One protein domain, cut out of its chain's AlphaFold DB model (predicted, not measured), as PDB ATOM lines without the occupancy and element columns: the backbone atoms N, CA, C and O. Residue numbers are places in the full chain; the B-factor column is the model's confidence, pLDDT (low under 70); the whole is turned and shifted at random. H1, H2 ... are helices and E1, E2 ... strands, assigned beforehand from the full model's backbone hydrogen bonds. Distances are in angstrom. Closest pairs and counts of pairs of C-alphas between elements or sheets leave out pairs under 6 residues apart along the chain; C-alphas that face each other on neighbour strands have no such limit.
ATOM      1  N   ALA A  32     260.474 364.807 239.175       74.00
ATOM      2  CA  ALA A  32     259.480 365.864 239.009       74.00
ATOM      3  C   ALA A  32     259.860 367.135 239.768       74.00
ATOM      4  O   ALA A  32     259.557 368.246 239.332       74.00
ATOM      5  N   LEU A  33     260.481 366.958 240.934       83.00
ATOM      6  CA  LEU A  33     260.811 368.036 241.848       83.00
ATOM      7  C   LEU A  33     261.991 367.615 242.724       83.00
ATOM      8  O   LEU A  33     261.962 366.537 243.306       83.00
ATOM      9  N   GLU A  34     263.004 368.462 242.864       90.25
ATOM     10  CA  GLU A  34     264.046 368.323 243.887       90.25
ATOM     11  C   GLU A  34     264.286 369.705 244.501       90.25
ATOM     12  O   GLU A  34     264.707 370.632 243.812       90.25
ATOM     13  N   LEU A  35     263.956 369.863 245.783       86.75
ATOM     14  CA  LEU A  35     263.996 371.144 246.485       86.75
ATOM     15  C   LEU A  35     264.679 371.010 247.841       86.75
ATOM     16  O   LEU A  35     264.502 370.022 248.557       86.75
ATOM     17  N   SER A  36     265.417 372.047 248.235       89.19
ATOM     18  CA  SER A  36     265.904 372.150 249.607       89.19
ATOM     19  C   SER A  36     264.737 372.373 250.573       89.19
ATOM     20  O   SER A  36     263.721 372.982 250.231       89.19
ATOM     21  N   GLY A  37     264.899 371.928 251.817       83.62
ATOM     22  CA  GLY A  37     263.898 372.096 252.870       83.62
ATOM     23  C   GLY A  37     263.573 373.551 253.214       83.62
ATOM     24  O   GLY A  37     262.547 373.797 253.831       83.62
ATOM     25  N   SER A  38     264.400 374.518 252.801       85.31
ATOM     26  CA  SER A  38     264.099 375.950 252.947       85.31
ATOM     27  C   SER A  38     262.962 376.413 252.037       85.31
ATOM     28  O   SER A  38     262.246 377.349 252.380       85.31
ATOM     29  N   TRP A  39     262.818 375.780 250.871       87.25
ATOM     30  CA  TRP A  39     261.870 376.192 249.832       87.25
ATOM     31  C   TRP A  39     260.725 375.201 249.646       87.25
ATOM     32  O   TRP A  39     259.675 375.547 249.112       87.25
ATOM     33  N   TYR A  40     260.928 373.967 250.091       88.69
ATOM     34  CA  TYR A  40     259.959 372.901 249.966       88.69
ATOM     35  C   TYR A  40     258.865 372.983 251.041       88.69
ATOM     36  O   TYR A  40     259.153 372.974 252.237       88.69
ATOM     37  N   GLY A  41     257.598 372.962 250.620       88.62
ATOM     38  CA  GLY A  41     256.439 372.798 251.497       88.62
ATOM     39  C   GLY A  41     255.568 371.617 251.069       88.62
ATOM     40  O   GLY A  41     255.196 371.510 249.908       88.62
ATOM     41  N   TYR A  42     255.194 370.737 251.998       90.38
ATOM     42  CA  TYR A  42     254.156 369.733 251.744       90.38
ATOM     43  C   TYR A  42     252.784 370.303 252.128       90.38
ATOM     44  O   TYR A  42     252.623 370.805 253.240       90.38
ATOM     45  N   ILE A  43     251.818 370.261 251.204       90.56
ATOM     46  CA  ILE A  43     250.480 370.853 251.370       90.56
ATOM     47  C   ILE A  43     249.418 369.809 251.685       90.56
ATOM     48  O   ILE A  43     248.508 370.146 252.438       90.56
ATOM     49  N   GLY A  44     249.526 368.590 251.141       91.19
ATOM     50  CA  GLY A  44     248.698 367.449 251.545       91.19
ATOM     51  C   GLY A  44     248.367 366.444 250.482       91.19
ATOM     52  O   GLY A  44     248.845 366.559 249.362       91.19
ATOM     53  N   GLN A  45     247.556 365.460 250.851       93.81
ATOM     54  CA  GLN A  45     247.002 364.487 249.925       93.81
ATOM     55  C   GLN A  45     245.505 364.741 249.753       93.81
ATOM     56  O   GLN A  45     244.765 364.840 250.736       93.81
ATOM     57  N   ASP A  46     245.046 364.867 248.511       93.19
ATOM     58  CA  ASP A  46     243.619 364.989 248.217       93.19
ATOM     59  C   ASP A  46     242.899 363.628 248.311       93.19
ATOM     60  O   ASP A  46     243.521 362.571 248.450       93.19
ATOM     61  N   SER A  47     241.564 363.627 248.289       93.19
ATOM     62  CA  SER A  47     240.776 362.382 248.375       93.19
ATOM     63  C   SER A  47     240.901 361.491 247.138       93.19
ATOM     64  O   SER A  47     240.478 360.336 247.176       93.19
ATOM     65  N   GLU A  48     241.462 362.012 246.047       93.56
ATOM     66  CA  GLU A  48     241.771 361.254 244.833       93.56
ATOM     67  C   GLU A  48     243.149 360.573 244.933       93.56
ATOM     68  O   GLU A  48     243.495 359.750 244.086       93.56
ATOM     69  N   GLY A  49     243.905 360.858 245.998       92.31
ATOM     70  CA  GLY A  49     245.204 360.270 246.292       92.31
ATOM     71  C   GLY A  49     246.389 361.069 245.751       92.31
ATOM     72  O   GLY A  49     247.518 360.595 245.877       92.31
ATOM     73  N   ALA A  50     246.173 362.257 245.181       93.12
ATOM     74  CA  ALA A  50     247.249 363.090 244.661       93.12
ATOM     75  C   ALA A  50     247.908 363.923 245.768       93.12
ATOM     76  O   ALA A  50     247.244 364.455 246.658       93.12
ATOM     77  N   TYR A  51     249.229 364.055 245.691       92.88
ATOM     78  CA  TYR A  51     250.049 364.784 246.649       92.88
ATOM     79  C   TYR A  51     250.298 366.204 246.156       92.88
ATOM     80  O   TYR A  51     250.603 366.435 244.990       92.88
ATOM     81  N   HIS A  52     250.166 367.168 247.055       92.62
ATOM     82  CA  HIS A  52     250.314 368.587 246.793       92.62
ATOM     83  C   HIS A  52     251.574 369.104 247.483       92.62
ATOM     84  O   HIS A  52     251.731 369.006 248.703       92.62
ATOM     85  N   HIS A  53     252.448 369.710 246.693       91.69
ATOM     86  CA  HIS A  53     253.753 370.219 247.090       91.69
ATOM     87  C   HIS A  53     253.869 371.691 246.694       91.69
ATOM     88  O   HIS A  53     253.248 372.124 245.728       91.69
ATOM     89  N   MET A  54     254.678 372.460 247.414       90.44
ATOM     90  CA  MET A  54     254.931 373.874 247.168       90.44
ATOM     91  C   MET A  54     256.427 374.123 247.034       90.44
ATOM     92  O   MET A  54     257.207 373.700 247.886       90.44
ATOM     93  N   ASP A  55     256.801 374.870 246.004       90.69
ATOM     94  CA  ASP A  55     258.039 375.638 245.968       90.69
ATOM     95  C   ASP A  55     257.725 377.076 246.391       90.69
ATOM     96  O   ASP A  55     257.084 377.826 245.648       90.69
ATOM     97  N   SER A  56     258.151 377.473 247.589       86.56
ATOM     98  CA  SER A  56     257.911 378.824 248.106       86.56
ATOM     99  C   SER A  56     258.758 379.893 247.415       86.56
ATOM    100  O   SER A  56     258.349 381.052 247.389       86.56
ATOM    101  N   ARG A  57     259.883 379.526 246.781       87.00
ATOM    102  CA  ARG A  57     260.723 380.469 246.024       87.00
ATOM    103  C   ARG A  57     260.017 380.971 244.771       87.00
ATOM    104  O   ARG A  57     260.176 382.128 244.395       87.00
ATOM    105  N   THR A  58     259.280 380.088 244.107       86.81
ATOM    106  CA  THR A  58     258.570 380.380 242.853       86.81
ATOM    107  C   THR A  58     257.061 380.490 243.043       86.81
ATOM    108  O   THR A  58     256.332 380.649 242.065       86.81
ATOM    109  N   MET A  59     256.579 380.363 244.285       87.06
ATOM    110  CA  MET A  59     255.158 380.306 244.632       87.06
ATOM    111  C   MET A  59     254.383 379.323 243.739       87.06
ATOM    112  O   MET A  59     253.270 379.602 243.286       87.06
ATOM    113  N   THR A  60     254.995 378.172 243.453       90.06
ATOM    114  CA  THR A  60     254.459 377.173 242.526       90.06
ATOM    115  C   THR A  60     254.026 375.928 243.275       90.06
ATOM    116  O   THR A  60     254.759 375.393 244.103       90.06
ATOM    117  N   ILE A  61     252.823 375.462 242.963       90.81
ATOM    118  CA  ILE A  61     252.266 374.217 243.469       90.81
ATOM    119  C   ILE A  61     252.471 373.121 242.433       90.81
ATOM    120  O   ILE A  61     252.155 373.304 241.255       90.81
ATOM    121  N   PHE A  62     252.958 371.978 242.895       92.00
ATOM    122  CA  PHE A  62     253.097 370.754 242.121       92.00
ATOM    123  C   PHE A  62     252.145 369.709 242.690       92.00
ATOM    124  O   PHE A  62     252.111 369.494 243.900       92.00
ATOM    125  N   VAL A  63     251.367 369.080 241.818       92.50
ATOM    126  CA  VAL A  63     250.466 367.979 242.159       92.50
ATOM    127  C   VAL A  63     251.001 366.712 241.511       92.50
ATOM    128  O   VAL A  63     251.209 366.701 240.298       92.50
ATOM    129  N   THR A  64     251.237 365.663 242.289       92.81
ATOM    130  CA  THR A  64     251.924 364.439 241.850       92.81
ATOM    131  C   THR A  64     251.187 363.186 242.320       92.81
ATOM    132  O   THR A  64     250.381 363.228 243.246       92.81
ATOM    133  N   GLU A  65     251.453 362.051 241.670       92.00
ATOM    134  CA  GLU A  65     250.901 360.745 242.079       92.00
ATOM    135  C   GLU A  65     251.687 360.104 243.230       92.00
ATOM    136  O   GLU A  65     251.183 359.213 243.910       92.00
ATOM    137  N   GLN A  66     252.932 360.534 243.434       90.94
ATOM    138  CA  GLN A  66     253.838 359.993 244.443       90.94
ATOM    139  C   GLN A  66     254.136 361.042 245.510       90.94
ATOM    140  O   GLN A  66     254.223 362.234 245.202       90.94
ATOM    141  N   ASP A  67     254.319 360.577 246.748       90.50
ATOM    142  CA  ASP A  67     254.820 361.415 247.836       90.50
ATOM    143  C   ASP A  67     256.312 361.723 247.641       90.50
ATOM    144  O   ASP A  67     257.017 361.143 246.811       90.50
ATOM    145  N   ARG A  68     256.805 362.648 248.455       91.25
ATOM    146  CA  ARG A  68     258.205 363.031 248.534       91.25
ATOM    147  C   ARG A  68     259.066 361.972 249.227       91.25
ATOM    148  O   ARG A  68     258.732 361.452 250.289       91.25
ATOM    149  N   GLU A  69     260.272 361.805 248.722       92.19
ATOM    150  CA  GLU A  69     261.407 361.290 249.469       92.19
ATOM    151  C   GLU A  69     262.106 362.447 250.194       92.19
ATOM    152  O   GLU A  69     262.386 363.491 249.604       92.19
ATOM    153  N   ARG A  70     262.424 362.269 251.480       91.25
ATOM    154  CA  ARG A  70     263.287 363.184 252.239       91.25
ATOM    155  C   ARG A  70     264.678 362.576 252.359       91.25
ATOM    156  O   ARG A  70     264.819 361.487 252.905       91.25
ATOM    157  N   PHE A  71     265.702 363.323 251.968       87.69
ATOM    158  CA  PHE A  71     267.094 362.886 252.050       87.69
ATOM    159  C   PHE A  71     268.007 364.021 252.523       87.69
ATOM    160  O   PHE A  71     267.626 365.191 252.517       87.69
ATOM    161  N   LEU A  72     269.206 363.684 252.996       87.69
ATOM    162  CA  LEU A  72     270.225 364.658 253.384       87.69
ATOM    163  C   LEU A  72     271.434 364.472 252.463       87.69
ATOM    164  O   LEU A  72     272.119 363.459 252.599       87.69
ATOM    165  N   PRO A  73     271.687 365.389 251.514       86.44
ATOM    166  CA  PRO A  73     272.887 365.312 250.694       86.44
ATOM    167  C   PRO A  73     274.155 365.407 251.548       86.44
ATOM    168  O   PRO A  73     274.189 366.137 252.543       86.44
ATOM    169  N   ASP A  74     275.219 364.724 251.128       89.06
ATOM    170  CA  ASP A  74     276.512 364.799 251.807       89.06
ATOM    171  C   ASP A  74     277.019 366.247 251.854       89.06
ATOM    172  O   ASP A  74     277.118 366.932 250.836       89.06
ATOM    173  N   GLY A  75     277.329 366.721 253.061       85.44
ATOM    174  CA  GLY A  75     277.790 368.092 253.291       85.44
ATOM    175  C   GLY A  75     276.690 369.161 253.283       85.44
ATOM    176  O   GLY A  75     277.007 370.337 253.458       85.44
ATOM    177  N   ALA A  76     275.413 368.796 253.127       80.38
ATOM    178  CA  ALA A  76     274.312 369.744 253.249       80.38
ATOM    179  C   ALA A  76     273.973 370.030 254.722       80.38
ATOM    180  O   ALA A  76     273.888 369.125 255.550       80.38
ATOM    181  N   GLY A  77     273.719 371.301 255.040       84.38
ATOM    182  CA  GLY A  77     273.238 371.720 256.362       84.38
ATOM    183  C   GLY A  77     271.733 371.520 256.577       84.38
ATOM    184  O   GLY A  77     271.240 371.755 257.676       84.38
ATOM    185  N   LEU A  78     270.992 371.120 255.539       83.56
ATOM    186  CA  LEU A  78     269.536 370.987 255.546       83.56
ATOM    187  C   LEU A  78     269.099 369.794 254.698       83.56
ATOM    188  O   LEU A  78     269.758 369.440 253.722       83.56
ATOM    189  N   PHE A  79     267.951 369.216 255.055       85.75
ATOM    190  CA  PHE A  79     267.312 368.165 254.270       85.75
ATOM    191  C   PHE A  79     266.818 368.690 252.926       85.75
ATOM    192  O   PHE A  79     266.470 369.860 252.785       85.75
ATOM    193  N   TRP A  80     266.768 367.786 251.960       90.00
ATOM    194  CA  TRP A  80     266.204 367.978 250.639       90.00
ATOM    195  C   TRP A  80     265.027 367.029 250.454       90.00
ATOM    196  O   TRP A  80     264.921 365.993 251.118       90.00
ATOM    197  N   PHE A  81     264.136 367.418 249.556       90.38
ATOM    198  CA  PHE A  81     262.945 366.673 249.214       90.38
ATOM    199  C   PHE A  81     262.928 366.436 247.717       90.38
ATOM    200  O   PHE A  81     263.089 367.375 246.938       90.38
ATOM    201  N   ARG A  82     262.734 365.182 247.330       90.81
ATOM    202  CA  ARG A  82     262.594 364.759 245.943       90.81
ATOM    203  C   ARG A  82     261.206 364.187 245.737       90.81
ATOM    204  O   ARG A  82     260.739 363.428 246.571       90.81
ATOM    205  N   VAL A  83     260.564 364.518 244.629       89.25
ATOM    206  CA  VAL A  83     259.360 363.832 244.166       89.25
ATOM    207  C   VAL A  83     259.695 363.179 242.837       89.25
ATOM    208  O   VAL A  83     260.142 363.848 241.902       89.25
ATOM    209  N   GLU A  84     259.532 361.864 242.776       86.75
ATOM    210  CA  GLU A  84     259.775 361.072 241.573       86.75
ATOM    211  C   GLU A  84     258.460 360.812 240.831       86.75
ATOM    212  O   GLU A  84     257.387 360.725 241.431       86.75
ATOM    213  N   GLY A  85     258.539 360.676 239.508       79.44
ATOM    214  CA  GLY A  85     257.374 360.387 238.675       79.44
ATOM    215  C   GLY A  85     256.698 361.638 238.105       79.44
ATOM    216  O   GLY A  85     257.234 362.737 238.188       79.44
ATOM    217  N   PRO A  86     255.546 361.480 237.436       82.50
ATOM    218  CA  PRO A  86     254.932 362.566 236.686       82.50
ATOM    219  C   PRO A  86     254.305 363.635 237.593       82.50
ATOM    220  O   PRO A  86     253.628 363.337 238.580       82.50
ATOM    221  N   VAL A  87     254.459 364.899 237.189       88.31
ATOM    222  CA  VAL A  87     253.640 365.999 237.708       88.31
ATOM    223  C   VAL A  87     252.302 365.998 236.975       88.31
ATOM    224  O   VAL A  87     252.247 366.231 235.769       88.31
ATOM    225  N   ILE A  88     251.220 365.758 237.714       90.12
ATOM    226  CA  ILE A  88     249.838 365.798 237.222       90.12
ATOM    227  C   ILE A  88     249.444 367.240 236.893       90.12
ATOM    228  O   ILE A  88     248.774 367.505 235.894       90.12
ATOM    229  N   GLN A  89     249.838 368.184 237.751       89.25
ATOM    230  CA  GLN A  89     249.481 369.587 237.598       89.25
ATOM    231  C   GLN A  89     250.542 370.510 238.194       89.25
ATOM    232  O   GLN A  89     250.995 370.309 239.318       89.25
ATOM    233  N   THR A  90     250.865 371.575 237.462       90.50
ATOM    234  CA  THR A  90     251.706 372.675 237.943       90.50
ATOM    235  C   THR A  90     250.884 373.954 237.971       90.50
ATOM    236  O   THR A  90     250.295 374.337 236.958       90.50
ATOM    237  N   VAL A  91     250.842 374.629 239.117       88.38
ATOM    238  CA  VAL A  91     250.070 375.860 239.311       88.38
ATOM    239  C   VAL A  91     250.968 376.931 239.907       88.38
ATOM    240  O   VAL A  91     251.319 376.881 241.079       88.38
ATOM    241  N   CYS A  92     251.320 377.932 239.103       88.94
ATOM    242  CA  CYS A  92     252.000 379.122 239.603       88.94
ATOM    243  C   CYS A  92     250.968 380.059 240.237       88.94
ATOM    244  O   CYS A  92     250.126 380.627 239.533       88.94
ATOM    245  N   LEU A  93     251.025 380.230 241.562       82.88
ATOM    246  CA  LEU A  93     250.101 381.111 242.276       82.88
ATOM    247  C   LEU A  93     250.260 382.564 241.814       82.88
ATOM    248  O   LEU A  93     249.285 383.309 241.818       82.88
ATOM    249  N   GLU A  94     251.433 382.960 241.310       80.38
ATOM    250  CA  GLU A  94     251.661 384.300 240.766       80.38
ATOM    251  C   GLU A  94     250.812 384.666 239.541       80.38
ATOM    252  O   GLU A  94     250.765 385.835 239.167       80.38
ATOM    253  N   HIS A  95     250.076 383.741 238.934       77.31
ATOM    254  CA  HIS A  95     249.198 384.073 237.809       77.31
ATOM    255  C   HIS A  95     247.732 384.301 238.200       77.31
ATOM    256  O   HIS A  95     246.928 384.673 237.346       77.31
ATOM    257  N   TYR A  96     247.370 384.136 239.475       72.19
ATOM    258  CA  TYR A  96     245.982 384.254 239.930       72.19
ATOM    259  C   TYR A  96     245.737 385.571 240.682       72.19
ATOM    260  O   TYR A  96     246.644 386.090 241.308       72.19
ATOM    261  N   PRO A  97     244.544 386.179 240.636       55.31
ATOM    262  CA  PRO A  97     244.303 387.475 241.285       55.31
ATOM    263  C   PRO A  97     244.228 387.412 242.826       55.31
ATOM    264  O   PRO A  97     244.453 388.427 243.474       55.31
ATOM    265  N   ASN A  98     243.988 386.234 243.417       63.97
ATOM    266  CA  ASN A  98     243.822 386.033 244.866       63.97
ATOM    267  C   ASN A  98     244.890 385.058 245.399       63.97
ATOM    268  O   ASN A  98     244.610 383.913 245.741       63.97
ATOM    269  N   LYS A  99     246.152 385.476 245.373       63.47
ATOM    270  CA  LYS A  99     247.320 384.594 245.527       63.47
ATOM    271  C   LYS A  99     247.628 384.290 246.981       63.47
ATOM    272  O   LYS A  99     248.370 385.025 247.624       63.47
ATOM    273  N   ASN A 100     247.126 383.185 247.493       75.69
ATOM    274  CA  ASN A 100     247.710 382.603 248.686       75.69
ATOM    275  C   ASN A 100     247.473 381.095 248.698       75.69
ATOM    276  O   ASN A 100     246.648 380.548 247.964       75.69
ATOM    277  N   LEU A 101     248.253 380.430 249.539       78.56
ATOM    278  CA  LEU A 101     248.130 379.003 249.774       78.56
ATOM    279  C   LEU A 101     246.750 378.632 250.348       78.56
ATOM    280  O   LEU A 101     246.272 377.530 250.107       78.56
ATOM    281  N   GLU A 102     246.099 379.542 251.074       81.19
ATOM    282  CA  GLU A 102     244.759 379.329 251.638       81.19
ATOM    283  C   GLU A 102     243.718 379.108 250.537       81.19
ATOM    284  O   GLU A 102     243.019 378.105 250.554       81.19
ATOM    285  N   ASN A 103     243.710 379.942 249.498       82.25
ATOM    286  CA  ASN A 103     242.790 379.790 248.373       82.25
ATOM    287  C   ASN A 103     243.028 378.490 247.597       82.25
ATOM    288  O   ASN A 103     242.087 377.915 247.052       82.25
ATOM    289  N   TRP A 104     244.274 378.005 247.539       87.62
ATOM    290  CA  TRP A 104     244.541 376.677 246.989       87.62
ATOM    291  C   TRP A 104     243.956 375.573 247.871       87.62
ATOM    292  O   TRP A 104     243.325 374.649 247.358       87.62
ATOM    293  N   LYS A 105     244.135 375.675 249.191       86.56
ATOM    294  CA  LYS A 105     243.569 374.718 250.146       86.56
ATOM    295  C   LYS A 105     242.051 374.652 250.050       86.56
ATOM    296  O   LYS A 105     241.519 373.550 249.949       86.56
ATOM    297  N   ASP A 106     241.396 375.805 249.978       86.50
ATOM    298  CA  ASP A 106     239.947 375.920 249.804       86.50
ATOM    299  C   ASP A 106     239.491 375.357 248.452       86.50
ATOM    300  O   ASP A 106     238.464 374.686 248.357       86.50
ATOM    301  N   PHE A 107     240.262 375.596 247.384       86.56
ATOM    302  CA  PHE A 107     239.971 375.033 246.068       86.56
ATOM    303  C   PHE A 107     239.993 373.502 246.089       86.56
ATOM    304  O   PHE A 107     239.054 372.878 245.589       86.56
ATOM    305  N   VAL A 108     241.043 372.898 246.652       88.00
ATOM    306  CA  VAL A 108     241.151 371.437 246.739       88.00
ATOM    307  C   VAL A 108     240.067 370.881 247.654       88.00
ATOM    308  O   VAL A 108     239.396 369.936 247.251       88.00
ATOM    309  N   ASP A 109     239.818 371.503 248.809       88.19
ATOM    310  CA  ASP A 109     238.765 371.083 249.741       88.19
ATOM    311  C   ASP A 109     237.389 371.052 249.056       88.19
ATOM    312  O   ASP A 109     236.687 370.043 249.081       88.19
ATOM    313  N   MET A 110     237.053 372.114 248.317       88.25
ATOM    314  CA  MET A 110     235.795 372.213 247.578       88.25
ATOM    315  C   MET A 110     235.697 371.228 246.399       88.25
ATOM    316  O   MET A 110     234.597 370.782 246.069       88.25
ATOM    317  N   LYS A 111     236.795 370.964 245.677       88.94
ATOM    318  CA  LYS A 111     236.754 370.206 244.410       88.94
ATOM    319  C   LYS A 111     237.033 368.720 244.554       88.94
ATOM    320  O   LYS A 111     236.410 367.942 243.838       88.94
ATOM    321  N   ARG A 112     237.970 368.356 245.420       87.50
ATOM    322  CA  ARG A 112     238.470 366.985 245.595       87.50
ATOM    323  C   ARG A 112     238.327 366.501 247.035       87.50
ATOM    324  O   ARG A 112     238.243 365.300 247.270       87.50
ATOM    325  N   GLY A 113     238.281 367.423 247.995       89.31
ATOM    326  CA  GLY A 113     238.418 367.127 249.415       89.31
ATOM    327  C   GLY A 113     239.848 366.715 249.768       89.31
ATOM    328  O   GLY A 113     240.600 366.237 248.919       89.31
ATOM    329  N   TRP A 114     240.211 366.865 251.036       90.88
ATOM    330  CA  TRP A 114     241.493 366.404 251.562       90.88
ATOM    331  C   TRP A 114     241.355 365.026 252.220       90.88
ATOM    332  O   TRP A 114     240.465 364.825 253.046       90.88
ATOM    333  N   SER A 115     242.253 364.095 251.891       89.31
ATOM    334  CA  SER A 115     242.412 362.834 252.632       89.31
ATOM    335  C   SER A 115     243.396 362.994 253.789       89.31
ATOM    336  O   SER A 115     243.151 362.499 254.888       89.31
ATOM    337  N   GLU A 116     244.462 363.760 253.564       82.19
ATOM    338  CA  GLU A 116     245.428 364.160 254.578       82.19
ATOM    339  C   GLU A 116     245.773 365.639 254.398       82.19
ATOM    340  O   GLU A 116     246.390 366.046 253.414       82.19
ATOM    341  N   LEU A 117     245.394 366.455 255.381       66.19
ATOM    342  CA  LEU A 117     245.947 367.794 255.533       66.19
ATOM    343  C   LEU A 117     247.235 367.700 256.364       66.19
ATOM    344  O   LEU A 117     247.157 367.426 257.562       66.19
ATOM    345  N   PRO A 118     248.422 367.983 255.818       58.56
ATOM    346  CA  PRO A 118     249.584 368.293 256.602       58.56
ATOM    347  C   PRO A 118     249.338 369.627 257.279       58.56
ATOM    348  O   PRO A 118     249.147 370.698 256.689       58.56
ATOM    349  N   VAL A 119     249.384 369.516 258.590       57.00
ATOM    350  CA  VAL A 119     249.722 370.593 259.493       57.00
ATOM    351  C   VAL A 119     251.039 371.207 258.989       57.00
ATOM    352  O   VAL A 119     252.005 370.486 258.739       57.00
TER     353      VAL A 119
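Overview. This is residues 32 to 119 of the 142 residues of an uncharacterized protein of Haloterrigena daqingensis (UniProt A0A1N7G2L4). A strongly twisted sheet of five strands, E7 E4 E3 E2 E8, and a smaller sheet, E1 E6 E5, make a small sandwich, only partly face to face, their strands crossed at 46 degrees. H1 packs by E2 and E8 at one end of the long axis, and the loop between E5 and E6 reaches to the other. The printed part has 88 residues, with named elements in the order E1 E2 E3 E4 E5 E6 E7 H1 E8; both sheets are antiparallel and the class is mixed. It is compact, with a radius of gyration of the C-alphas of 13.0 A, and elongated, spanning 42 by 26 by 24 A.

Arrangement. E1, residues 32 to 36, is the antiparallel neighbour of E6, residues 80 to 84; N 35 and O 81 are 2.9 A apart, within hydrogen-bond range. E2, residues 40 to 46, E3, 51 to 55, and E4, 60 to 64, form a meander, each strand the antiparallel neighbour of the one before, with N 43 and O 52 at 2.8 A and N 53 and O 62 at 2.8 A. E5, residues 68 to 71, forms a hairpin with E6, N 69 and O 82 being 2.7 A apart. The closest C-alphas of E2 and E6, across the sandwich, are those of Tyr 40 and Phe 81, 6.9 A apart. E7, residues 87 to 92, is an edge strand beside E4, with N 91 and O 61 at 2.8 A. H1, residues 101 to 111, is on the five-stranded sheet at a height of 7.8 A, giving two layers, a helix on one face of a sheet; it is over none of the strands, but only just, with 2 of its C-alphas falling on E3. In H1 every O i to N i+4 pair is within hydrogen-bond range. E8, residues 114 to 116, is staggered against E3 on E2, N 115 and O 45 being 2.9 A apart.

Along the chain. E1 begins at C-alpha 32 (259.480, 365.864, 239.009). E2 is 18.2 A long and H1 15.3 A; E8 ends at C-alpha 116 (245.428, 364.160, 254.578).

Size, cuts and confidence. The C-alphas farthest apart, of Gly 75 and Met 110, are 42.6 A apart. The printed part has no cut, and no link is long. Residues 97 to 99 and 117 to 119 are under pLDDT 70.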